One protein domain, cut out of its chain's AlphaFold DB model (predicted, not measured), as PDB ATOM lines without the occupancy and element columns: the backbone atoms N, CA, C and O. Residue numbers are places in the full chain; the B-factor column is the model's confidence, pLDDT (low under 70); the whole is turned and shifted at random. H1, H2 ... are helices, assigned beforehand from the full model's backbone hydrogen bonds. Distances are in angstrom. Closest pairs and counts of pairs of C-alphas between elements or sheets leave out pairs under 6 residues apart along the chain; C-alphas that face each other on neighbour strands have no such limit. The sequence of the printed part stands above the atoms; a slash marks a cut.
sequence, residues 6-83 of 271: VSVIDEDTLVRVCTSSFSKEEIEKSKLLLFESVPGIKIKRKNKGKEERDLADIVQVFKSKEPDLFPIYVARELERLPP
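This is residues 6 to 83 of the 271 residues of an uncharacterized protein of Spodoptera exigua (UniProt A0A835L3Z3). Three helices form a small cluster with H3 as its core: H2 packs beside H3 and runs the same way, while H1 packs on H3 at a steep tilt. A long loop, residues 38 to 49, leads back from the end of H2 to the start of H3, and a long tail, residues 65 to 83, follows H3, with residues 74 to 79 sticking out. The printed part has 78 residues, 40 of them in the named helices H1, H2 and H3, in that order along the chain, with no named strand; the class is all helix. It is compact, with a radius of gyration of the C-alphas of 12.7 A, and spans 34 by 32 by 24 A.

H3, residues 50 to 64, touches H2, residues 24 to 37; their closest C-alphas, of Glu 51 and Lys 24, are 5.9 A apart. The two run the same way at a shallow tilt of 31 degrees. H3 also touches H1, residues 11 to 21, with the closest C-alphas, of Leu 55 and Val 15, 6.3 A apart. These two run opposite ways at a steep tilt of 50 degrees. H1 and H2 meet only through their link. In H1, H2 and H3 every O i to N i+4 pair is within hydrogen-bond range.

H3 is 21.0 A from first to last C-alpha and ends at C-alpha 64, (56.982, 42.513, -49.666). H2 is 20.1 A long and begins at C-alpha 24, (34.994, 33.699, -48.293). H1 is 15.4 A long and begins at C-alpha 11, (50.910, 31.529, -55.969).

The two C-alphas farthest apart, of Lys 46 and Pro 83, are 37.5 A apart. The printed part has no cut. The link from H1 to H2 is tight, and that from H2 to H3 is long. The mean pLDDT of the printed part is 82.6; residues 6 to 7 and 42 to 50 are under 70.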
ATOM      1  N   VAL A   6      56.420  31.062 -48.034       68.94
ATOM      2  CA  VAL A   6      55.635  31.631 -49.139       68.94
ATOM      3  C   VAL A   6      56.429  31.694 -50.454       68.94
ATOM      4  O   VAL A   6      55.819  31.738 -51.515       68.94
ATOM      5  N   SER A   7      57.769  31.650 -50.434       69.56
ATOM      6  CA  SER A   7      58.568  31.623 -51.672       69.56
ATOM      7  C   SER A   7      58.722  30.231 -52.295       69.56
ATOM      8  O   SER A   7      59.258  30.132 -53.394       69.56
ATOM      9  N   VAL A   8      58.344  29.163 -51.586       79.12
ATOM     10  CA  VAL A   8      58.593  27.769 -52.006       79.12
ATOM     11  C   VAL A   8      57.410  27.187 -52.787       79.12
ATOM     12  O   VAL A   8      57.589  26.246 -53.552       79.12
ATOM     13  N   ILE A   9      56.207  27.736 -52.600       81.75
ATOM     14  CA  ILE A   9      54.968  27.272 -53.235       81.75
ATOM     15  C   ILE A   9      54.503  28.320 -54.249       81.75
ATOM     16  O   ILE A   9      54.517  29.516 -53.958       81.75
ATOM     17  N   ASP A  10      54.056  27.865 -55.420       89.00
ATOM     18  CA  ASP A  10      53.504  28.730 -56.464       89.00
ATOM     19  C   ASP A  10      52.230  29.445 -55.988       89.00
ATOM     20  O   ASP A  10      51.387  28.854 -55.304       89.00
ATOM     21  N   GLU A  11      52.056  30.708 -56.391       88.81
ATOM     22  CA  GLU A  11      50.910  31.529 -55.969       88.81
ATOM     23  C   GLU A  11      49.570  30.868 -56.318       88.81
ATOM     24  O   GLU A  11      48.692  30.778 -55.461       88.81
ATOM     25  N   ASP A  12      49.442  30.318 -57.527       89.00
ATOM     26  CA  ASP A  12      48.219  29.653 -57.995       89.00
ATOM     27  C   ASP A  12      47.860  28.426 -57.145       89.00
ATOM     28  O   ASP A  12      46.687  28.155 -56.867       89.00
ATOM     29  N   THR A  13      48.875  27.674 -56.711       90.94
ATOM     30  CA  THR A  13      48.688  26.504 -55.847       90.94
ATOM     31  C   THR A  13      48.219  26.940 -54.465       90.94
ATOM     32  O   THR A  13      47.278  26.360 -53.921       90.94
ATOM     33  N   LEU A  14      48.825  27.994 -53.914       89.31
ATOM     34  CA  LEU A  14      48.446  28.543 -52.617       89.31
ATOM     35  C   LEU A  14      47.007  29.087 -52.633       89.31
ATOM     36  O   LEU A  14      46.210  28.752 -51.756       89.31
ATOM     37  N   VAL A  15      46.650  29.850 -53.670       90.56
ATOM     38  CA  VAL A  15      45.289  30.361 -53.886       90.56
ATOM     39  C   VAL A  15      44.282  29.214 -53.953       90.56
ATOM     40  O   VAL A  15      43.241  29.264 -53.292       90.56
ATOM     41  N   ARG A  16      44.588  28.149 -54.703       90.56
ATOM     42  CA  ARG A  16      43.714  26.975 -54.832       90.56
ATOM     43  C   ARG A  16      43.492  26.265 -53.496       90.56
ATOM     44  O   ARG A  16      42.356  25.940 -53.154       90.56
ATOM     45  N   VAL A  17      44.556  26.040 -52.723       90.00
ATOM     46  CA  VAL A  17      44.448  25.406 -51.400       90.00
ATOM     47  C   VAL A  17      43.577  26.258 -50.478       90.00
ATOM     48  O   VAL A  17      42.622  25.739 -49.897       90.00
ATOM     49  N   CYS A  18      43.823  27.569 -50.411       90.31
ATOM     50  CA  CYS A  18      43.057  28.468 -49.551       90.31
ATOM     51  C   CYS A  18      41.578  28.569 -49.954       90.31
ATOM     52  O   CYS A  18      40.712  28.473 -49.089       90.31
ATOM     53  N   THR A  19      41.273  28.703 -51.246       90.94
ATOM     54  CA  THR A  19      39.881  28.775 -51.737       90.94
ATOM     55  C   THR A  19      39.103  27.473 -51.547       90.94
ATOM     56  O   THR A  19      37.890  27.517 -51.375       90.94
ATOM     57  N   SER A  20      39.777  26.318 -51.553       90.81
ATOM     58  CA  SER A  20      39.137  25.022 -51.276       90.81
ATOM     59  C   SER A  20      38.934  24.732 -49.784       90.81
ATOM     60  O   SER A  20      38.048  23.954 -49.435       90.81
ATOM     61  N   SER A  21      39.742  25.343 -48.910       89.38
ATOM     62  CA  SER A  21      39.778  25.021 -47.473       89.38
ATOM     63  C   SER A  21      39.021  26.018 -46.598       89.38
ATOM     64  O   SER A  21      38.551  25.640 -45.524       89.38
ATOM     65  N   PHE A  22      38.911  27.273 -47.042       90.31
ATOM     66  CA  PHE A  22      38.359  28.373 -46.255       90.31
ATOM     67  C   PHE A  22      37.165  29.024 -46.941       90.31
ATOM     68  O   PHE A  22      37.100  29.132 -48.168       90.31
ATOM     69  N   SER A  23      36.228  29.500 -46.124       92.00
ATOM     70  CA  SER A  23      35.100  30.283 -46.604       92.00
ATOM     71  C   SER A  23      35.552  31.683 -47.023       92.00
ATOM     72  O   SER A  23      36.597  32.206 -46.623       92.00
ATOM     73  N   LYS A  24      34.728  32.338 -47.835       90.56
ATOM     74  CA  LYS A  24      34.994  33.699 -48.293       90.56
ATOM     75  C   LYS A  24      35.084  34.696 -47.136       90.56
ATOM     76  O   LYS A  24      35.908  35.608 -47.166       90.56
ATOM     77  N   GLU A  25      34.229  34.519 -46.138       91.12
ATOM     78  CA  GLU A  25      34.165  35.343 -44.937       91.12
ATOM     79  C   GLU A  25      35.445  35.188 -44.103       91.12
ATOM     80  O   GLU A  25      35.990  36.182 -43.620       91.12
ATOM     81  N   GLU A  26      35.969  33.962 -43.988       90.50
ATOM     82  CA  GLU A  26      37.238  33.679 -43.307       90.50
ATOM     83  C   GLU A  26      38.422  34.354 -44.013       90.50
ATOM     84  O   GLU A  26      39.270  34.962 -43.351       90.50
ATOM     85  N   ILE A  27      38.460  34.308 -45.349       91.00
ATOM     86  CA  ILE A  27      39.506  34.958 -46.157       91.00
ATOM     87  C   ILE A  27      39.464  36.482 -45.972       91.00
ATOM     88  O   ILE A  27      40.495  37.108 -45.715       91.00
ATOM     89  N   GLU A  28      38.276  37.086 -46.048       89.75
ATOM     90  CA  GLU A  28      38.107  38.529 -45.857       89.75
ATOM     91  C   GLU A  28      38.500  38.966 -44.438       89.75
ATOM     92  O   GLU A  28      39.249  39.933 -44.273       89.75
ATOM     93  N   LYS A  29      38.060  38.224 -43.413       89.62
ATOM     94  CA  LYS A  29      38.427  38.492 -42.015       89.62
ATOM     95  C   LYS A  29      39.939  38.388 -41.809       89.62
ATOM     96  O   LYS A  29      40.527  39.262 -41.174       89.62
ATOM     97  N   SER A  30      40.575  37.370 -42.388       89.62
ATOM     98  CA  SER A  30      42.027  37.169 -42.305       89.62
ATOM     99  C   SER A  30      42.803  38.314 -42.958       89.62
ATOM    100  O   SER A  30      43.785  38.795 -42.391       89.62
ATOM    101  N   LYS A  31      42.333  38.812 -44.111       89.81
ATOM    102  CA  LYS A  31      42.918  39.984 -44.780       89.81
ATOM    103  C   LYS A  31      42.873  41.223 -43.891       89.81
ATOM    104  O   LYS A  31      43.883  41.911 -43.750       89.81
ATOM    105  N   LEU A  32      41.707  41.510 -43.309       89.38
ATOM    106  CA  LEU A  32      41.523  42.664 -42.428       89.38
ATOM    107  C   LEU A  32      42.462  42.588 -41.222       89.38
ATOM    108  O   LEU A  32      43.174  43.551 -40.948       89.38
ATOM    109  N   LEU A  33      42.526  41.422 -40.579       90.00
ATOM    110  CA  LEU A  33      43.352  41.183 -39.398       90.00
ATOM    111  C   LEU A  33      44.849  41.365 -39.709       90.00
ATOM    112  O   LEU A  33      45.560  42.058 -38.974       90.00
ATOM    113  N   LEU A  34      45.323  40.825 -40.837       89.69
ATOM    114  CA  LEU A  34      46.703  41.009 -41.295       89.69
ATOM    115  C   LEU A  34      47.033  42.489 -41.539       89.69
ATOM    116  O   LEU A  34      48.099  42.967 -41.154       89.69
ATOM    117  N   PHE A  35      46.120  43.218 -42.180       88.94
ATOM    118  CA  PHE A  35      46.346  44.609 -42.576       88.94
ATOM    119  C   PHE A  35      46.274  45.577 -41.398       88.94
ATOM    120  O   PHE A  35      46.933  46.614 -41.419       88.94
ATOM    121  N   GLU A  36      45.484  45.242 -40.382       88.81
ATOM    122  CA  GLU A  36      45.449  45.962 -39.114       88.81
ATOM    123  C   GLU A  36      46.727  45.723 -38.302       88.81
ATOM    124  O   GLU A  36      47.258  46.646 -37.688       88.81
ATOM    125  N   SER A  37      47.257  44.498 -38.341       87.94
ATOM    126  CA  SER A  37      48.398  44.121 -37.505       87.94
ATOM    127  C   SER A  37      49.752  44.552 -38.066       87.94
ATOM    128  O   SER A  37      50.698  44.734 -37.301       87.94
ATOM    129  N   VAL A  38      49.877  44.693 -39.387       85.44
ATOM    130  CA  VAL A  38      51.151  45.018 -40.037       85.44
ATOM    131  C   VAL A  38      51.154  46.478 -40.499       85.44
ATOM    132  O   VAL A  38      50.363  46.870 -41.364       85.44
ATOM    133  N   PRO A  39      52.075  47.313 -39.987       80.12
ATOM    134  CA  PRO A  39      52.078  48.735 -40.286       80.12
ATOM    135  C   PRO A  39      52.411  49.033 -41.757       80.12
ATOM    136  O   PRO A  39      53.280  48.431 -42.403       80.12
ATOM    137  N   GLY A  40      51.726  50.047 -42.292       76.56
ATOM    138  CA  GLY A  40      51.994  50.585 -43.626       76.56
ATOM    139  C   GLY A  40      51.402  49.776 -44.781       76.56
ATOM    140  O   GLY A  40      51.835  49.963 -45.917       76.56
ATOM    141  N   ILE A  41      50.427  48.898 -44.526       76.06
ATOM    142  CA  ILE A  41      49.650  48.246 -45.585       76.06
ATOM    143  C   ILE A  41      48.435  49.118 -45.915       76.06
ATOM    144  O   ILE A  41      47.562  49.355 -45.087       76.06
ATOM    145  N   LYS A  42      48.376  49.626 -47.149       63.69
ATOM    146  CA  LYS A  42      47.252  50.434 -47.647       63.69
ATOM    147  C   LYS A  42      46.772  49.891 -48.988       63.69
ATOM    148  O   LYS A  42      47.015  50.499 -50.023       63.69
ATOM    149  N   ILE A  43      46.070  48.759 -48.983       65.00
ATOM    150  CA  ILE A  43      45.421  48.236 -50.195       65.00
ATOM    151  C   ILE A  43      43.906  48.318 -49.994       65.00
ATOM    152  O   ILE A  43      43.274  47.416 -49.455       65.00
ATOM    153  N   LYS A  44      43.311  49.445 -50.406       58.75
ATOM    154  CA  LYS A  44      41.853  49.607 -50.500       58.75
ATOM    155  C   LYS A  44      41.453  49.484 -51.965       58.75
ATOM    156  O   LYS A  44      41.583  50.440 -52.724       58.75
ATOM    157  N   ARG A  45      40.967  48.312 -52.371       62.66
ATOM    158  CA  ARG A  45      40.415  48.090 -53.713       62.66
ATOM    159  C   ARG A  45      38.899  47.950 -53.610       62.66
ATOM    160  O   ARG A  45      38.393  47.075 -52.917       62.66
ATOM    161  N   LYS A  46      38.165  48.837 -54.286       54.69
ATOM    162  CA  LYS A  46      36.715  48.709 -54.480       54.69
ATOM    163  C   LYS A  46      36.514  47.834 -55.717       54.69
ATOM    164  O   LYS A  46      36.847  48.314 -56.790       54.69
ATOM    165  N   ASN A  47      36.079  46.574 -55.569       51.47
ATOM    166  CA  ASN A  47      35.206  45.841 -56.513       51.47
ATOM    167  C   ASN A  47      35.136  44.322 -56.236       51.47
ATOM    168  O   ASN A  47      36.098  43.687 -55.817       51.47
ATOM    169  N   LYS A  48      33.954  43.762 -56.527       50.84
ATOM    170  CA  LYS A  48      33.509  42.357 -56.400       50.84
ATOM    171  C   LYS A  48      34.360  41.382 -57.251       50.84
ATOM    172  O   LYS A  48      34.896  41.777 -58.287       50.84
ATOM    173  N   GLY A  49      34.473  40.123 -56.808       60.50
ATOM    174  CA  GLY A  49      35.385  39.083 -57.342       60.50
ATOM    175  C   GLY A  49      36.523  38.793 -56.358       60.50
ATOM    176  O   GLY A  49      37.681  39.037 -56.670       60.50
ATOM    177  N   LYS A  50      36.133  38.469 -55.117       67.31
ATOM    178  CA  LYS A  50      36.749  38.942 -53.864       67.31
ATOM    179  C   LYS A  50      37.883  38.030 -53.383       67.31
ATOM    180  O   LYS A  50      38.983  38.514 -53.175       67.31
ATOM    181  N   GLU A  51      37.634  36.724 -53.299       82.12
ATOM    182  CA  GLU A  51      38.503  35.797 -52.569       82.12
ATOM    183  C   GLU A  51      39.892  35.610 -53.194       82.12
ATOM    184  O   GLU A  51      40.892  35.733 -52.496       82.12
ATOM    185  N   GLU A  52      39.989  35.400 -54.508       86.56
ATOM    186  CA  GLU A  52      41.278  35.200 -55.187       86.56
ATOM    187  C   GLU A  52      42.159  36.457 -55.138       86.56
ATOM    188  O   GLU A  52      43.361  36.381 -54.894       86.56
ATOM    189  N   ARG A  53      41.553  37.641 -55.282       86.06
ATOM    190  CA  ARG A  53      42.276  38.915 -55.153       86.06
ATOM    191  C   ARG A  53      42.656  39.218 -53.711       86.06
ATOM    192  O   ARG A  53      43.719  39.785 -53.478       86.06
ATOM    193  N   ASP A  54      41.795  38.873 -52.757       88.69
ATOM    194  CA  ASP A  54      42.088  39.016 -51.334       88.69
ATOM    195  C   ASP A  54      43.283  38.139 -50.944       88.69
ATOM    196  O   ASP A  54      44.189  38.624 -50.269       88.69
ATOM    197  N   LEU A  55      43.344  36.908 -51.461       90.88
ATOM    198  CA  LEU A  55      44.494  36.021 -51.303       90.88
ATOM    199  C   LEU A  55      45.745  36.570 -51.995       90.88
ATOM    200  O   LEU A  55      46.800  36.600 -51.371       90.88
ATOM    201  N   ALA A  56      45.643  37.078 -53.226       88.75
ATOM    202  CA  ALA A  56      46.779  37.696 -53.912       88.75
ATOM    203  C   ALA A  56      47.333  38.911 -53.143       88.75
ATOM    204  O   ALA A  56      48.546  39.057 -52.993       88.75
ATOM    205  N   ASP A  57      46.457  39.762 -52.599       88.25
ATOM    206  CA  ASP A  57      46.859  40.898 -51.768       88.25
ATOM    207  C   ASP A  57      47.550  40.427 -50.467       88.25
ATOM    208  O   ASP A  57      48.561  41.006 -50.066       88.25
ATOM    209  N   ILE A  58      47.044  39.365 -49.821       90.12
ATOM    210  CA  ILE A  58      47.674  38.737 -48.644       90.12
ATOM    211  C   ILE A  58      49.066  38.188 -49.000       90.12
ATOM    212  O   ILE A  58      50.041  38.468 -48.301       90.12
ATOM    213  N   VAL A  59      49.187  37.442 -50.100       89.69
ATOM    214  CA  VAL A  59      50.459  36.864 -50.564       89.69
ATOM    215  C   VAL A  59      51.471  37.962 -50.883       89.69
ATOM    216  O   VAL A  59      52.628  37.875 -50.470       89.69
ATOM    217  N   GLN A  60      51.038  39.039 -51.541       87.94
ATOM    218  CA  GLN A  60      51.893  40.186 -51.836       87.94
ATOM    219  C   GLN A  60      52.435  40.839 -50.561       87.94
ATOM    220  O   GLN A  60      53.598  41.245 -50.513       87.94
ATOM    221  N   VAL A  61      51.618  40.933 -49.509       88.44
ATOM    222  CA  VAL A  61      52.066  41.423 -48.201       88.44
ATOM    223  C   VAL A  61      53.153  40.512 -47.631       88.44
ATOM    224  O   VAL A  61      54.209  41.017 -47.252       88.44
ATOM    225  N   PHE A  62      52.953  39.192 -47.658       87.50
ATOM    226  CA  PHE A  62      53.953  38.226 -47.194       87.50
ATOM    227  C   PHE A  62      55.258  38.243 -47.997       87.50
ATOM    228  O   PHE A  62      56.307  37.928 -47.442       87.50
ATOM    229  N   LYS A  63      55.220  38.616 -49.281       86.50
ATOM    230  CA  LYS A  63      56.420  38.739 -50.125       86.50
ATOM    231  C   LYS A  63      57.154  40.070 -49.967       86.50
ATOM    232  O   LYS A  63      58.359  40.122 -50.179       86.50
ATOM    233  N   SER A  64      56.434  41.148 -49.655       85.25
ATOM    234  CA  SER A  64      56.982  42.513 -49.666       85.25
ATOM    235  C   SER A  64      57.459  43.020 -48.308       85.25
ATOM    236  O   SER A  64      58.202  44.001 -48.260       85.25
ATOM    237  N   LYS A  65      57.018  42.405 -47.208       84.94
ATOM    238  CA  LYS A  65      57.361  42.818 -45.844       84.94
ATOM    239  C   LYS A  65      58.306  41.812 -45.193       84.94
ATOM    240  O   LYS A  65      58.233  40.616 -45.459       84.94
ATOM    241  N   GLU A  66      59.164  42.326 -44.318       82.50
ATOM    242  CA  GLU A  66      60.075  41.511 -43.516       82.50
ATOM    243  C   GLU A  66      59.298  40.570 -42.584       82.50
ATOM    244  O   GLU A  66      58.316  41.005 -41.968       82.50
ATOM    245  N   PRO A  67      59.735  39.304 -42.433       81.31
ATOM    246  CA  PRO A  67      59.020  38.313 -41.641       81.31
ATOM    247  C   PRO A  67      58.910  38.693 -40.159       81.31
ATOM    248  O   PRO A  67      57.937  38.336 -39.500       81.31
ATOM    249  N   ASP A  68      59.869  39.470 -39.656       82.06
ATOM    250  CA  ASP A  68      59.942  39.903 -38.256       82.06
ATOM    251  C   ASP A  68      58.874  40.949 -37.889       82.06
ATOM    252  O   ASP A  68      58.629  41.208 -36.711       82.06
ATOM    253  N   LEU A  69      58.219  41.552 -38.891       82.31
ATOM    254  CA  LEU A  69      57.128  42.509 -38.692       82.31
ATOM    255  C   LEU A  69      55.753  41.836 -38.611       82.31
ATOM    256  O   LEU A  69      54.772  42.509 -38.281       82.31
ATOM    257  N   PHE A  70      55.653  40.542 -38.929       84.44
ATOM    258  CA  PHE A  70      54.390  39.824 -38.822       84.44
ATOM    259  C   PHE A  70      54.133  39.409 -37.373       84.44
ATOM    260  O   PHE A  70      55.001  38.808 -36.736       84.44
ATOM    261  N   PRO A  71      52.932  39.670 -36.833       83.25
ATOM    262  CA  PRO A  71      52.542  39.050 -35.576       83.25
ATOM    263  C   PRO A  71      52.480  37.525 -35.738       83.25
ATOM    264  O   PRO A  71      52.204  36.988 -36.812       83.25
ATOM    265  N   ILE A  72      52.706  36.819 -34.634       83.31
ATOM    266  CA  ILE A  72      52.628  35.360 -34.607       83.31
ATOM    267  C   ILE A  72      51.155  34.967 -34.470       83.31
ATOM    268  O   ILE A  72      50.558  35.131 -33.405       83.31
ATOM    269  N   TYR A  73      50.573  34.436 -35.546       80.62
ATOM    270  CA  TYR A  73      49.234  33.854 -35.529       80.62
ATOM    271  C   TYR A  73      49.304  32.364 -35.194       80.62
ATOM    272  O   TYR A  73      50.062  31.614 -35.808       80.62
ATOM    273  N   VAL A  74      48.493  31.932 -34.229       80.12
ATOM    274  CA  VAL A  74      48.343  30.520 -33.860       80.12
ATOM    275  C   VAL A  74      46.985  30.044 -34.362       80.12
ATOM    276  O   VAL A  74      45.964  30.670 -34.075       80.12
ATOM    277  N   ALA A  75      46.964  28.951 -35.125       79.25
ATOM    278  CA  ALA A  75      45.716  28.360 -35.592       79.25
ATOM    279  C   ALA A  75      44.911  27.819 -34.403       79.25
ATOM    280  O   ALA A  75      45.444  27.091 -33.565       79.25
ATOM    281  N   ARG A  76      43.619  28.157 -34.345       80.88
ATOM    282  CA  ARG A  76      42.697  27.608 -33.341       80.88
ATOM    283  C   ARG A  76      42.364  26.142 -33.633       80.88
ATOM    284  O   ARG A  76      42.317  25.326 -32.721       80.88
ATOM    285  N   GLU A  77      42.167  25.822 -34.908       82.62
ATOM    286  CA  GLU A  77      41.803  24.493 -35.405       82.62
ATOM    287  C   GLU A  77      43.044  23.787 -35.968       82.62
ATOM    288  O   GLU A  77      43.276  23.760 -37.175       82.62
ATOM    289  N   LEU A  78      43.874  23.230 -35.077       82.31
ATOM    290  CA  LEU A  78      45.108  22.527 -35.460       82.31
ATOM    291  C   LEU A  78      44.854  21.306 -36.363       82.31
ATOM    292  O   LEU A  78      45.725  20.941 -37.142       82.31
ATOM    293  N   GLU A  79      43.662  20.708 -36.302       80.69
ATOM    294  CA  GLU A  79      43.250  19.565 -37.132       80.69
ATOM    295  C   GLU A  79      43.103  19.890 -38.626       80.69
ATOM    296  O   GLU A  79      43.176  18.992 -39.461       80.69
ATOM    297  N   ARG A  80      42.922  21.171 -38.977       80.31
ATOM    298  CA  ARG A  80      42.853  21.638 -40.373       80.31
ATOM    299  C   ARG A  80      44.229  21.891 -40.980       80.31
ATOM    300  O   ARG A  80      44.332  22.112 -42.186       80.31
ATOM    301  N   LEU A  81      45.285  21.873 -40.166       74.81
ATOM    302  CA  LEU A  81      46.651  21.964 -40.660       74.81
ATOM    303  C   LEU A  81      47.136  20.586 -41.124       74.81
ATOM    304  O   LEU A  81      46.768  19.569 -40.532       74.81
ATOM    305  N   PRO A  82      48.005  20.530 -42.149       77.69
ATOM    306  CA  PRO A  82      48.724  19.307 -42.466       77.69
ATOM    307  C   PRO A  82      49.403  18.744 -41.204       77.69
ATOM    308  O   PRO A  82      49.958  19.529 -40.427       77.69
ATOM    309  N   PRO A  83      49.371  17.416 -40.984       81.12
ATOM    310  CA  PRO A  83      49.934  16.810 -39.786       81.12
ATOM    311  C   PRO A  83      51.404  17.204 -39.627       81.12
ATOM    312  O   PRO A  83      52.223  17.012 -40.527       81.12
TER     313      PRO A  83